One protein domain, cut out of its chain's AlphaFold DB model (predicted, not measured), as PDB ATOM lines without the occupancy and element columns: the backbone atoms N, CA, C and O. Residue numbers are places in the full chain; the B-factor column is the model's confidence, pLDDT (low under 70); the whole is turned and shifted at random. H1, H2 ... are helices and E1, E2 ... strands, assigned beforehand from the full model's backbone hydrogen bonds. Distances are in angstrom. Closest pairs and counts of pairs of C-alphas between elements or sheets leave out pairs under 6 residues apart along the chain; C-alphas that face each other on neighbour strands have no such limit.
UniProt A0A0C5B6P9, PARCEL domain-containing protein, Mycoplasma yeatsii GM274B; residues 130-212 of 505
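This is residues 130 to 212 of the 505 residues of the protein "PARCEL domain-containing protein" of Mycoplasma yeatsii GM274B (UniProt A0A0C5B6P9). A two-stranded hairpin, E1 and E2, makes a narrow wall with two helices over one of its faces, H1 on the side of E2 and H3 on the side of E1; the two helices meet at a steep angle, and the short H2 lies near both. A long stretch, residues 168 to 195, leads from the end of H3 back past E1, where residues 178 to 179 pair with it, and loops round to where E1 begins. The printed part has 83 residues, with three named helices and two named strands in the order H1, H2, H3, E1, E2; the sheet, E1 - E2, is antiparallel and the class is mixed, helices and strands. The whole is compact, with a radius of gyration of the C-alphas of 12.0 A, and its C-alphas span 35 by 26 by 18 A.

Strand E1 is residues 196 to 202, 18.8 A from first to last C-alpha, and E2 is residues 205 to 211, 20.0 A, ending at C-alpha 211 at (71.453, -10.449, -47.584). Helix H1, residues 130 to 144, measures 21.3 A and begins at C-alpha 130 at (47.504, -15.117, -41.749). H3, residues 155 to 167, measures 18.6 A and begins at C-alpha 155 at (67.302, -0.907, -51.477). H2 has four residues, 146 to 149.

E1 and E2 form a hairpin, antiparallel at 152 degrees between their directions; N 200 and O 207 are 2.9 A apart and N 198 and O 209 are 2.8 A apart, both within hydrogen-bond range. The closest C-alphas of H1 and E2 are those of Asn 139 and Leu 209, 7.2 A apart, while H1 and E1 are only just apart, at 8.2 A. The closest C-alphas of H3 and E1 are those of Gln 155 and Leu 198, 6.9 A apart; H3 and E2 are apart. H1 touches H3 with residues 138 to 142 alone, closest at the C-alphas of Phe 142 and Leu 162, 6.9 A apart. They run opposite ways at a steep tilt of 68 degrees, only just short of about perpendicular. H2 is close to H3 but not clearly touching, with the C-alphas of Phe 149 and Val 158 closest at 5.6 A. In H1 and H3 every O i to N i+4 pair is within hydrogen-bond range; H2 is too short for such a pair.

The two C-alphas farthest apart, those of Thr 130 and Lys 191, are 35.1 A apart. The printed part has no cut. The link from H3 to E1, 28 residues, is long; the links H1 to H2, H2 to H3 and E1 to E2 are tight. The mean pLDDT of the printed part is 88.2, and one residue, Phe 152, is under 70.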
ATOM      1  N   THR A 130      47.476 -15.566 -40.356       91.12
ATOM      2  CA  THR A 130      47.504 -15.117 -41.749       91.12
ATOM      3  C   THR A 130      48.730 -14.248 -42.014       91.12
ATOM      4  O   THR A 130      49.455 -14.526 -42.963       91.12
ATOM      5  N   TYR A 131      49.020 -13.257 -41.162       92.62
ATOM      6  CA  TYR A 131      50.198 -12.397 -41.321       92.62
ATOM      7  C   TYR A 131      51.507 -13.198 -41.304       92.62
ATOM      8  O   TYR A 131      52.325 -13.044 -42.208       92.62
ATOM      9  N   GLU A 132      51.691 -14.099 -40.332       93.38
ATOM     10  CA  GLU A 132      52.884 -14.951 -40.238       93.38
ATOM     11  C   GLU A 132      53.044 -15.837 -41.486       93.38
ATOM     12  O   GLU A 132      54.155 -15.982 -41.995       93.38
ATOM     13  N   ALA A 133      51.949 -16.375 -42.036       93.31
ATOM     14  CA  ALA A 133      51.988 -17.148 -43.277       93.31
ATOM     15  C   ALA A 133      52.387 -16.291 -44.494       93.31
ATOM     16  O   ALA A 133      53.186 -16.735 -45.319       93.31
ATOM     17  N   LEU A 134      51.874 -15.061 -44.608       93.69
ATOM     18  CA  LEU A 134      52.260 -14.141 -45.684       93.69
ATOM     19  C   LEU A 134      53.728 -13.713 -45.555       93.69
ATOM     20  O   LEU A 134      54.464 -13.742 -46.539       93.69
ATOM     21  N   GLN A 135      54.182 -13.384 -44.345       93.75
ATOM     22  CA  GLN A 135      55.575 -13.028 -44.080       93.75
ATOM     23  C   GLN A 135      56.530 -14.185 -44.410       93.75
ATOM     24  O   GLN A 135      57.586 -13.968 -44.999       93.75
ATOM     25  N   GLN A 136      56.155 -15.430 -44.097       94.25
ATOM     26  CA  GLN A 136      56.943 -16.609 -44.472       94.25
ATOM     27  C   GLN A 136      57.091 -16.756 -45.990       94.25
ATOM     28  O   GLN A 136      58.174 -17.113 -46.453       94.25
ATOM     29  N   LYS A 137      56.048 -16.444 -46.772       94.38
ATOM     30  CA  LYS A 137      56.141 -16.431 -48.241       94.38
ATOM     31  C   LYS A 137      57.125 -15.376 -48.744       94.38
ATOM     32  O   LYS A 137      57.968 -15.698 -49.576       94.38
ATOM     33  N   VAL A 138      57.059 -14.156 -48.199       95.06
ATOM     34  CA  VAL A 138      58.002 -13.071 -48.531       95.06
ATOM     35  C   VAL A 138      59.438 -13.501 -48.234       95.06
ATOM     36  O   VAL A 138      60.294 -13.437 -49.112       95.06
ATOM     37  N   ASN A 139      59.689 -14.023 -47.028       94.25
ATOM     38  CA  ASN A 139      61.012 -14.501 -46.620       94.25
ATOM     39  C   ASN A 139      61.524 -15.625 -47.530       94.25
ATOM     40  O   ASN A 139      62.711 -15.664 -47.852       94.25
ATOM     41  N   LYS A 140      60.639 -16.540 -47.946       94.31
ATOM     42  CA  LYS A 140      60.990 -17.641 -48.843       94.31
ATOM     43  C   LYS A 140      61.416 -17.134 -50.221       94.31
ATOM     44  O   LYS A 140      62.492 -17.506 -50.669       94.31
ATOM     45  N   ILE A 141      60.623 -16.271 -50.858       92.88
ATOM     46  CA  ILE A 141      60.958 -15.704 -52.177       92.88
ATOM     47  C   ILE A 141      62.256 -14.905 -52.108       92.88
ATOM     48  O   ILE A 141      63.129 -15.081 -52.956       92.88
ATOM     49  N   PHE A 142      62.406 -14.081 -51.067       93.12
ATOM     50  CA  PHE A 142      63.635 -13.336 -50.842       93.12
ATOM     51  C   PHE A 142      64.854 -14.259 -50.773       93.12
ATOM     52  O   PHE A 142      65.884 -13.982 -51.379       93.12
ATOM     53  N   LYS A 143      64.728 -15.387 -50.061       91.69
ATOM     54  CA  LYS A 143      65.820 -16.347 -49.904       91.69
ATOM     55  C   LYS A 143      66.112 -17.142 -51.174       91.69
ATOM     56  O   LYS A 143      67.275 -17.393 -51.470       91.69
ATOM     57  N   ASP A 144      65.076 -17.533 -51.912       89.38
ATOM     58  CA  ASP A 144      65.211 -18.312 -53.145       89.38
ATOM     59  C   ASP A 144      65.913 -17.499 -54.258       89.38
ATOM     60  O   ASP A 144      66.595 -18.087 -55.094       89.38
ATOM     61  N   GLN A 145      65.795 -16.163 -54.238       89.38
ATOM     62  CA  GLN A 145      66.394 -15.233 -55.213       89.38
ATOM     63  C   GLN A 145      67.477 -14.322 -54.595       89.38
ATOM     64  O   GLN A 145      67.782 -13.259 -55.136       89.38
ATOM     65  N   GLU A 146      68.055 -14.717 -53.453       89.00
ATOM     66  CA  GLU A 146      68.939 -13.867 -52.636       89.00
ATOM     67  C   GLU A 146      70.116 -13.273 -53.427       89.00
ATOM     68  O   GLU A 146      70.412 -12.090 -53.275       89.00
ATOM     69  N   ASP A 147      70.752 -14.054 -54.302       86.81
ATOM     70  CA  ASP A 147      71.893 -13.585 -55.099       86.81
ATOM     71  C   ASP A 147      71.481 -12.515 -56.116       86.81
ATOM     72  O   ASP A 147      72.254 -11.601 -56.384       86.81
ATOM     73  N   GLY A 148      70.261 -12.604 -56.660       86.62
ATOM     74  CA  GLY A 148      69.715 -11.583 -57.555       86.62
ATOM     75  C   GLY A 148      69.472 -10.258 -56.830       86.62
ATOM     76  O   GLY A 148      69.707  -9.192 -57.385       86.62
ATOM     77  N   PHE A 149      69.073 -10.307 -55.558       88.56
ATOM     78  CA  PHE A 149      68.935  -9.105 -54.730       88.56
ATOM     79  C   PHE A 149      70.281  -8.559 -54.234       88.56
ATOM     80  O   PHE A 149      70.405  -7.373 -53.933       88.56
ATOM     81  N   GLY A 150      71.291  -9.420 -54.114       79.06
ATOM     82  CA  GLY A 150      72.593  -9.109 -53.543       79.06
ATOM     83  C   GLY A 150      73.614  -8.601 -54.554       79.06
ATOM     84  O   GLY A 150      74.687  -9.186 -54.646       79.06
ATOM     85  N   THR A 151      73.347  -7.515 -55.279       76.81
ATOM     86  CA  THR A 151      74.331  -6.893 -56.198       76.81
ATOM     87  C   THR A 151      74.381  -5.367 -56.069       76.81
ATOM     88  O   THR A 151      74.011  -4.823 -55.030       76.81
ATOM     89  N   PHE A 152      74.850  -4.663 -57.108       69.38
ATOM     90  CA  PHE A 152      74.942  -3.203 -57.252       69.38
ATOM     91  C   PHE A 152      73.612  -2.437 -57.103       69.38
ATOM     92  O   PHE A 152      73.575  -1.243 -57.403       69.38
ATOM     93  N   HIS A 153      72.557  -3.096 -56.627       82.00
ATOM     94  CA  HIS A 153      71.230  -2.545 -56.463       82.00
ATOM     95  C   HIS A 153      71.113  -1.554 -55.311       82.00
ATOM     96  O   HIS A 153      71.830  -1.630 -54.304       82.00
ATOM     97  N   THR A 154      70.161  -0.637 -55.444       89.06
ATOM     98  CA  THR A 154      69.643   0.144 -54.318       89.06
ATOM     99  C   THR A 154      68.669  -0.691 -53.481       89.06
ATOM    100  O   THR A 154      68.192  -1.748 -53.901       89.06
ATOM    101  N   GLN A 155      68.337  -0.232 -52.271       90.69
ATOM    102  CA  GLN A 155      67.302  -0.907 -51.477       90.69
ATOM    103  C   GLN A 155      65.931  -0.832 -52.160       90.69
ATOM    104  O   GLN A 155      65.126  -1.756 -52.022       90.69
ATOM    105  N   GLN A 156      65.664   0.266 -52.876       92.19
ATOM    106  CA  GLN A 156      64.425   0.455 -53.620       92.19
ATOM    107  C   GLN A 156      64.320  -0.534 -54.784       92.19
ATOM    108  O   GLN A 156      63.289  -1.180 -54.922       92.19
ATOM    109  N   GLU A 157      65.398  -0.749 -55.537       92.12
ATOM    110  CA  GLU A 157      65.430  -1.740 -56.623       92.12
ATOM    111  C   GLU A 157      65.191  -3.167 -56.103       92.12
ATOM    112  O   GLU A 157      64.464  -3.946 -56.720       92.12
ATOM    113  N   VAL A 158      65.722  -3.504 -54.918       92.50
ATOM    114  CA  VAL A 158      65.415  -4.787 -54.262       92.50
ATOM    115  C   VAL A 158      63.930  -4.901 -53.916       92.50
ATOM    116  O   VAL A 158      63.340  -5.958 -54.137       92.50
ATOM    117  N   LEU A 159      63.316  -3.840 -53.380       93.81
ATOM    118  CA  LEU A 159      61.877  -3.821 -53.104       93.81
ATOM    119  C   LEU A 159      61.066  -3.998 -54.391       93.81
ATOM    120  O   LEU A 159      60.178  -4.847 -54.431       93.81
ATOM    121  N   ASP A 160      61.381  -3.230 -55.430       94.06
ATOM    122  CA  ASP A 160      60.662  -3.246 -56.702       94.06
ATOM    123  C   ASP A 160      60.740  -4.635 -57.350       94.06
ATOM    124  O   ASP A 160      59.721  -5.201 -57.749       94.06
ATOM    125  N   GLN A 161      61.925  -5.249 -57.356       93.88
ATOM    126  CA  GLN A 161      62.105  -6.604 -57.870       93.88
ATOM    127  C   GLN A 161      61.407  -7.667 -57.008       93.88
ATOM    128  O   GLN A 161      60.858  -8.637 -57.538       93.88
ATOM    129  N   LEU A 162      61.416  -7.512 -55.680       94.25
ATOM    130  CA  LEU A 162      60.728  -8.425 -54.768       94.25
ATOM    131  C   LEU A 162      59.212  -8.376 -54.986       94.25
ATOM    132  O   LEU A 162      58.570  -9.424 -54.999       94.25
ATOM    133  N   LEU A 163      58.646  -7.184 -55.198       94.31
ATOM    134  CA  LEU A 163      57.228  -7.015 -55.510       94.31
ATOM    135  C   LEU A 163      56.841  -7.769 -56.789       94.31
ATOM    136  O   LEU A 163      55.856  -8.501 -56.754       94.31
ATOM    137  N   VAL A 164      57.657  -7.701 -57.848       92.94
ATOM    138  CA  VAL A 164      57.432  -8.462 -59.095       92.94
ATOM    139  C   VAL A 164      57.314  -9.965 -58.829       92.94
ATOM    140  O   VAL A 164      56.378 -10.609 -59.295       92.94
ATOM    141  N   TYR A 165      58.214 -10.547 -58.030       91.94
ATOM    142  CA  TYR A 165      58.136 -11.978 -57.712       91.94
ATOM    143  C   TYR A 165      56.941 -12.336 -56.817       91.94
ATOM    144  O   TYR A 165      56.435 -13.456 -56.882       91.94
ATOM    145  N   LEU A 166      56.483 -11.407 -55.975       92.50
ATOM    146  CA  LEU A 166      55.352 -11.624 -55.076       92.50
ATOM    147  C   LEU A 166      53.988 -11.492 -55.769       92.50
ATOM    148  O   LEU A 166      53.011 -12.062 -55.274       92.50
ATOM    149  N   GLU A 167      53.897 -10.781 -56.895       88.56
ATOM    150  CA  GLU A 167      52.650 -10.638 -57.660       88.56
ATOM    151  C   GLU A 167      52.092 -11.996 -58.119       88.56
ATOM    152  O   GLU A 167      50.882 -12.238 -58.021       88.56
ATOM    153  N   ASP A 168      52.965 -12.930 -58.504       85.62
ATOM    154  CA  ASP A 168      52.586 -14.293 -58.906       85.62
ATOM    155  C   ASP A 168      51.928 -15.100 -57.780       85.62
ATOM    156  O   ASP A 168      51.078 -15.961 -58.031       85.62
ATOM    157  N   GLU A 169      52.291 -14.808 -56.530       86.44
ATOM    158  CA  GLU A 169      51.773 -15.491 -55.343       86.44
ATOM    159  C   GLU A 169      50.399 -14.975 -54.904       86.44
ATOM    160  O   GLU A 169      49.802 -15.534 -53.974       86.44
ATOM    161  N   LYS A 170      49.889 -13.913 -55.552       84.38
ATOM    162  CA  LYS A 170      48.605 -13.266 -55.234       84.38
ATOM    163  C   LYS A 170      48.472 -12.942 -53.740       84.38
ATOM    164  O   LYS A 170      47.425 -13.172 -53.129       84.38
ATOM    165  N   ILE A 171      49.553 -12.453 -53.133       84.88
ATOM    166  CA  ILE A 171      49.589 -12.100 -51.710       84.88
ATOM    167  C   ILE A 171      48.691 -10.879 -51.462       84.88
ATOM    168  O   ILE A 171      48.774  -9.870 -52.162       84.88
ATOM    169  N   SER A 172      47.821 -10.955 -50.453       85.19
ATOM    170  CA  SER A 172      46.985  -9.821 -50.051       85.19
ATOM    171  C   SER A 172      47.810  -8.758 -49.326       85.19
ATOM    172  O   SER A 172      48.737  -9.063 -48.570       85.19
ATOM    173  N   GLY A 173      47.455  -7.492 -49.533       87.62
ATOM    174  CA  GLY A 173      48.086  -6.355 -48.868       87.62
ATOM    175  C   GLY A 173      49.489  -5.995 -49.354       87.62
ATOM    176  O   GLY A 173      50.138  -5.177 -48.708       87.62
ATOM    177  N   LEU A 174      49.965  -6.544 -50.485       90.19
ATOM    178  CA  LEU A 174      51.290  -6.235 -51.055       90.19
ATOM    179  C   LEU A 174      51.559  -4.734 -51.216       90.19
ATOM    180  O   LEU A 174      52.685  -4.303 -51.007       90.19
ATOM    181  N   LYS A 175      50.527  -3.922 -51.475       88.31
ATOM    182  CA  LYS A 175      50.640  -2.453 -51.540       88.31
ATOM    183  C   LYS A 175      51.178  -1.799 -50.260       88.31
ATOM    184  O   LYS A 175      51.643  -0.667 -50.296       88.31
ATOM    185  N   THR A 176      51.101  -2.499 -49.128       91.00
ATOM    186  CA  THR A 176      51.630  -2.026 -47.845       91.00
ATOM    187  C   THR A 176      53.093  -2.407 -47.617       91.00
ATOM    188  O   THR A 176      53.682  -1.902 -46.660       91.00
ATOM    189  N   LEU A 177      53.674  -3.284 -48.453       93.19
ATOM    190  CA  LEU A 177      55.081  -3.672 -48.377       93.19
ATOM    191  C   LEU A 177      55.960  -2.521 -48.877       93.19
ATOM    192  O   LEU A 177      55.885  -2.124 -50.035       93.19
ATOM    193  N   ARG A 178      56.789  -1.974 -47.988       92.25
ATOM    194  CA  ARG A 178      57.625  -0.796 -48.259       92.25
ATOM    195  C   ARG A 178      58.880  -0.780 -47.405       92.25
ATOM    196  O   ARG A 178      58.900  -1.380 -46.333       92.25
ATOM    197  N   LEU A 179      59.895  -0.032 -47.825       92.31
ATOM    198  CA  LEU A 179      61.055   0.265 -46.985       92.31
ATOM    199  C   LEU A 179      60.653   1.178 -45.819       92.31
ATOM    200  O   LEU A 179      59.861   2.108 -45.987       92.31
ATOM    201  N   THR A 180      61.206   0.937 -44.629       88.69
ATOM    202  CA  THR A 180      60.997   1.827 -43.472       88.69
ATOM    203  C   THR A 180      61.876   3.071 -43.527       88.69
ATOM    204  O   THR A 180      61.507   4.105 -42.976       88.69
ATOM    205  N   ASP A 181      63.040   2.976 -44.170       80.50
ATOM    206  CA  ASP A 181      64.018   4.057 -44.271       80.50
ATOM    207  C   ASP A 181      64.036   4.646 -45.686       80.50
ATOM    208  O   ASP A 181      64.857   4.297 -46.533       80.50
ATOM    209  N   SER A 182      63.121   5.582 -45.935       72.12
ATOM    210  CA  SER A 182      63.021   6.253 -47.234       72.12
ATOM    211  C   SER A 182      64.235   7.129 -47.570       72.12
ATOM    212  O   SER A 182      64.388   7.525 -48.718       72.12
ATOM    213  N   ILE A 183      65.077   7.486 -46.592       74.81
ATOM    214  CA  ILE A 183      66.258   8.336 -46.828       74.81
ATOM    215  C   ILE A 183      67.366   7.521 -47.501       74.81
ATOM    216  O   ILE A 183      68.118   8.049 -48.320       74.81
ATOM    217  N   ASN A 184      67.468   6.238 -47.157       76.50
ATOM    218  CA  ASN A 184      68.487   5.333 -47.681       76.50
ATOM    219  C   ASN A 184      67.981   4.425 -48.811       76.50
ATOM    220  O   ASN A 184      68.758   3.607 -49.295       76.50
ATOM    221  N   ALA A 185      66.729   4.588 -49.252       82.19
ATOM    222  CA  ALA A 185      66.124   3.781 -50.311       82.19
ATOM    223  C   ALA A 185      66.970   3.765 -51.599       82.19
ATOM    224  O   ALA A 185      67.232   2.700 -52.146       82.19
ATOM    225  N   GLU A 186      67.494   4.930 -51.987       85.94
ATOM    226  CA  GLU A 186      68.317   5.135 -53.192       85.94
ATOM    227  C   GLU A 186      69.812   4.839 -52.985       85.94
ATOM    228  O   GLU A 186      70.631   5.071 -53.873       85.94
ATOM    229  N   LYS A 187      70.228   4.400 -51.790       83.50
ATOM    230  CA  LYS A 187      71.634   4.057 -51.555       83.50
ATOM    231  C   LYS A 187      71.896   2.628 -51.999       83.50
ATOM    232  O   LYS A 187      71.208   1.706 -51.563       83.50
ATOM    233  N   ASN A 188      72.955   2.460 -52.786       83.19
ATOM    234  CA  ASN A 188      73.448   1.145 -53.169       83.19
ATOM    235  C   ASN A 188      73.799   0.307 -51.938       83.19
ATOM    236  O   ASN A 188      74.321   0.812 -50.934       83.19
ATOM    237  N   LEU A 189      73.558  -0.991 -52.059       85.12
ATOM    238  CA  LEU A 189      73.981  -1.985 -51.092       85.12
ATOM    239  C   LEU A 189      75.508  -2.020 -50.952       85.12
ATOM    240  O   LEU A 189      76.268  -1.719 -51.876       85.12
ATOM    241  N   ILE A 190      75.983  -2.390 -49.762       83.62
ATOM    242  CA  ILE A 190      77.415  -2.391 -49.472       83.62
ATOM    243  C   ILE A 190      78.017  -3.726 -49.907       83.62
ATOM    244  O   ILE A 190      77.732  -4.756 -49.298       83.62
ATOM    245  N   LYS A 191      78.913  -3.693 -50.898       84.31
ATOM    246  CA  LYS A 191      79.646  -4.863 -51.408       84.31
ATOM    247  C   LYS A 191      80.289  -5.713 -50.297       84.31
ATOM    248  O   LYS A 191      80.907  -5.191 -49.359       84.31
ATOM    249  N   GLY A 192      80.233  -7.032 -50.482       82.44
ATOM    250  CA  GLY A 192      80.819  -8.055 -49.617       82.44
ATOM    251  C   GLY A 192      79.839  -8.609 -48.581       82.44
ATOM    252  O   GLY A 192      78.633  -8.406 -48.670       82.44
ATOM    253  N   ASN A 193      80.370  -9.297 -47.569       76.25
ATOM    254  CA  ASN A 193      79.573  -9.989 -46.540       76.25
ATOM    255  C   ASN A 193      79.236  -9.086 -45.346       76.25
ATOM    256  O   ASN A 193      79.076  -9.549 -44.215       76.25
ATOM    257  N   LYS A 194      79.198  -7.769 -45.560       70.00
ATOM    258  CA  LYS A 194      78.706  -6.859 -44.526       70.00
ATOM    259  C   LYS A 194      77.212  -7.143 -44.387       70.00
ATOM    260  O   LYS A 194      76.547  -7.313 -45.399       70.00
ATOM    261  N   ASN A 195      76.702  -7.253 -43.160       71.19
ATOM    262  CA  ASN A 195      75.287  -7.531 -42.885       71.19
ATOM    263  C   ASN A 195      74.393  -6.451 -43.526       71.19
ATOM    264  O   ASN A 195      74.046  -5.472 -42.869       71.19
ATOM    265  N   ASN A 196      74.036  -6.618 -44.797       84.19
ATOM    266  CA  ASN A 196      73.118  -5.741 -45.501       84.19
ATOM    267  C   ASN A 196      71.713  -6.127 -45.039       84.19
ATOM    268  O   ASN A 196      71.181  -7.170 -45.424       84.19
ATOM    269  N   ILE A 197      71.175  -5.320 -44.127       88.81
ATOM    270  CA  ILE A 197      69.850  -5.496 -43.542       88.81
ATOM    271  C   ILE A 197      68.923  -4.484 -44.198       88.81
ATOM    272  O   ILE A 197      69.120  -3.272 -44.089       88.81
ATOM    273  N   LEU A 198      67.913  -5.006 -44.874       90.75
ATOM    274  CA  LEU A 198      66.829  -4.254 -45.473       90.75
ATOM    275  C   LEU A 198      65.668  -4.240 -44.487       90.75
ATOM    276  O   LEU A 198      65.163  -5.289 -44.082       90.75
ATOM    277  N   ASN A 199      65.264  -3.040 -44.087       92.12
ATOM    278  CA  ASN A 199      64.196  -2.851 -43.120       92.12
ATOM    279  C   ASN A 199      62.899  -2.558 -43.868       92.12
ATOM    280  O   ASN A 199      62.768  -1.536 -44.547       92.12
ATOM    281  N   PHE A 200      61.940  -3.465 -43.727       93.38
ATOM    282  CA  PHE A 200      60.654  -3.394 -44.392       93.38
ATOM    283  C   PHE A 200      59.525  -3.203 -43.391       93.38
ATOM    284  O   PHE A 200      59.584  -3.610 -42.230       93.38
ATOM    285  N   LYS A 201      58.452  -2.599 -43.882       92.19
ATOM    286  CA  LYS A 201      57.141  -2.593 -43.256       92.19
ATOM    287  C   LYS A 201      56.191  -3.345 -44.168       92.19
ATOM    288  O   LYS A 201      56.166  -3.067 -45.359       92.19
ATOM    289  N   PHE A 202      55.423  -4.267 -43.608       93.12
ATOM    290  CA  PHE A 202      54.333  -4.956 -44.291       93.12
ATOM    291  C   PHE A 202      53.107  -4.904 -43.387       93.12
ATOM    292  O   PHE A 202      53.201  -5.164 -42.186       93.12
ATOM    293  N   TYR A 203      51.974  -4.478 -43.936       91.56
ATOM    294  CA  TYR A 203      50.830  -3.999 -43.166       91.56
ATOM    295  C   TYR A 203      51.255  -2.868 -42.202       91.56
ATOM    296  O   TYR A 203      51.705  -1.795 -42.619       91.56
ATOM    297  N   ASN A 204      51.116  -3.089 -40.899       88.12
ATOM    298  CA  ASN A 204      51.535  -2.208 -39.809       88.12
ATOM    299  C   ASN A 204      52.697  -2.811 -38.993       88.12
ATOM    300  O   ASN A 204      52.950  -2.358 -37.881       88.12
ATOM    301  N   GLN A 205      53.411  -3.814 -39.520       90.50
ATOM    302  CA  GLN A 205      54.504  -4.504 -38.828       90.50
ATOM    303  C   GLN A 205      55.852  -4.261 -39.501       90.50
ATOM    304  O   GLN A 205      55.950  -4.260 -40.726       90.50
ATOM    305  N   ASN A 206      56.894  -4.084 -38.689       92.50
ATOM    306  CA  ASN A 206      58.275  -4.023 -39.162       92.50
ATOM    307  C   ASN A 206      58.867  -5.430 -39.226       92.50
ATOM    308  O   ASN A 206      58.599  -6.262 -38.357       92.50
ATOM    309  N   PHE A 207      59.713  -5.673 -40.218       94.25
ATOM    310  CA  PHE A 207      60.537  -6.868 -40.294       94.25
ATOM    311  C   PHE A 207      61.800  -6.599 -41.108       94.25
ATOM    312  O   PHE A 207      61.908  -5.597 -41.813       94.25
ATOM    313  N   GLU A 208      62.758  -7.505 -40.989       93.88
ATOM    314  CA  GLU A 208      64.074  -7.366 -41.594       93.88
ATOM    315  C   GLU A 208      64.324  -8.515 -42.564       93.88
ATOM    316  O   GLU A 208      64.058  -9.678 -42.251       93.88
ATOM    317  N   LEU A 209      64.871  -8.184 -43.730       92.62
ATOM    318  CA  LEU A 209      65.444  -9.146 -44.662       92.62
ATOM    319  C   LEU A 209      66.944  -8.898 -44.738       92.62
ATOM    320  O   LEU A 209      67.398  -7.761 -44.842       92.62
ATOM    321  N   LYS A 210      67.723  -9.970 -44.657       90.44
ATOM    322  CA  LYS A 210      69.178  -9.887 -44.590       90.44
ATOM    323  C   LYS A 210      69.791 -10.593 -45.786       90.44
ATOM    324  O   LYS A 210      69.535 -11.778 -45.974       90.44
ATOM    325  N   LEU A 211      70.633  -9.877 -46.521       88.31
ATOM    326  CA  LEU A 211      71.453 -10.449 -47.584       88.31
ATOM    327  C   LEU A 211      72.721 -11.064 -46.992       88.31
ATOM    328  O   LEU A 211      73.417 -10.438 -46.184       88.31
ATOM    329  N   ASN A 212      73.033 -12.282 -47.422       83.75
ATOM    330  CA  ASN A 212      74.275 -12.966 -47.081       83.75
ATOM    331  C   ASN A 212      75.520 -12.283 -47.673       83.75
ATOM    332  O   ASN A 212      76.531 -12.135 -46.982       83.75
TER     333      ASN A 212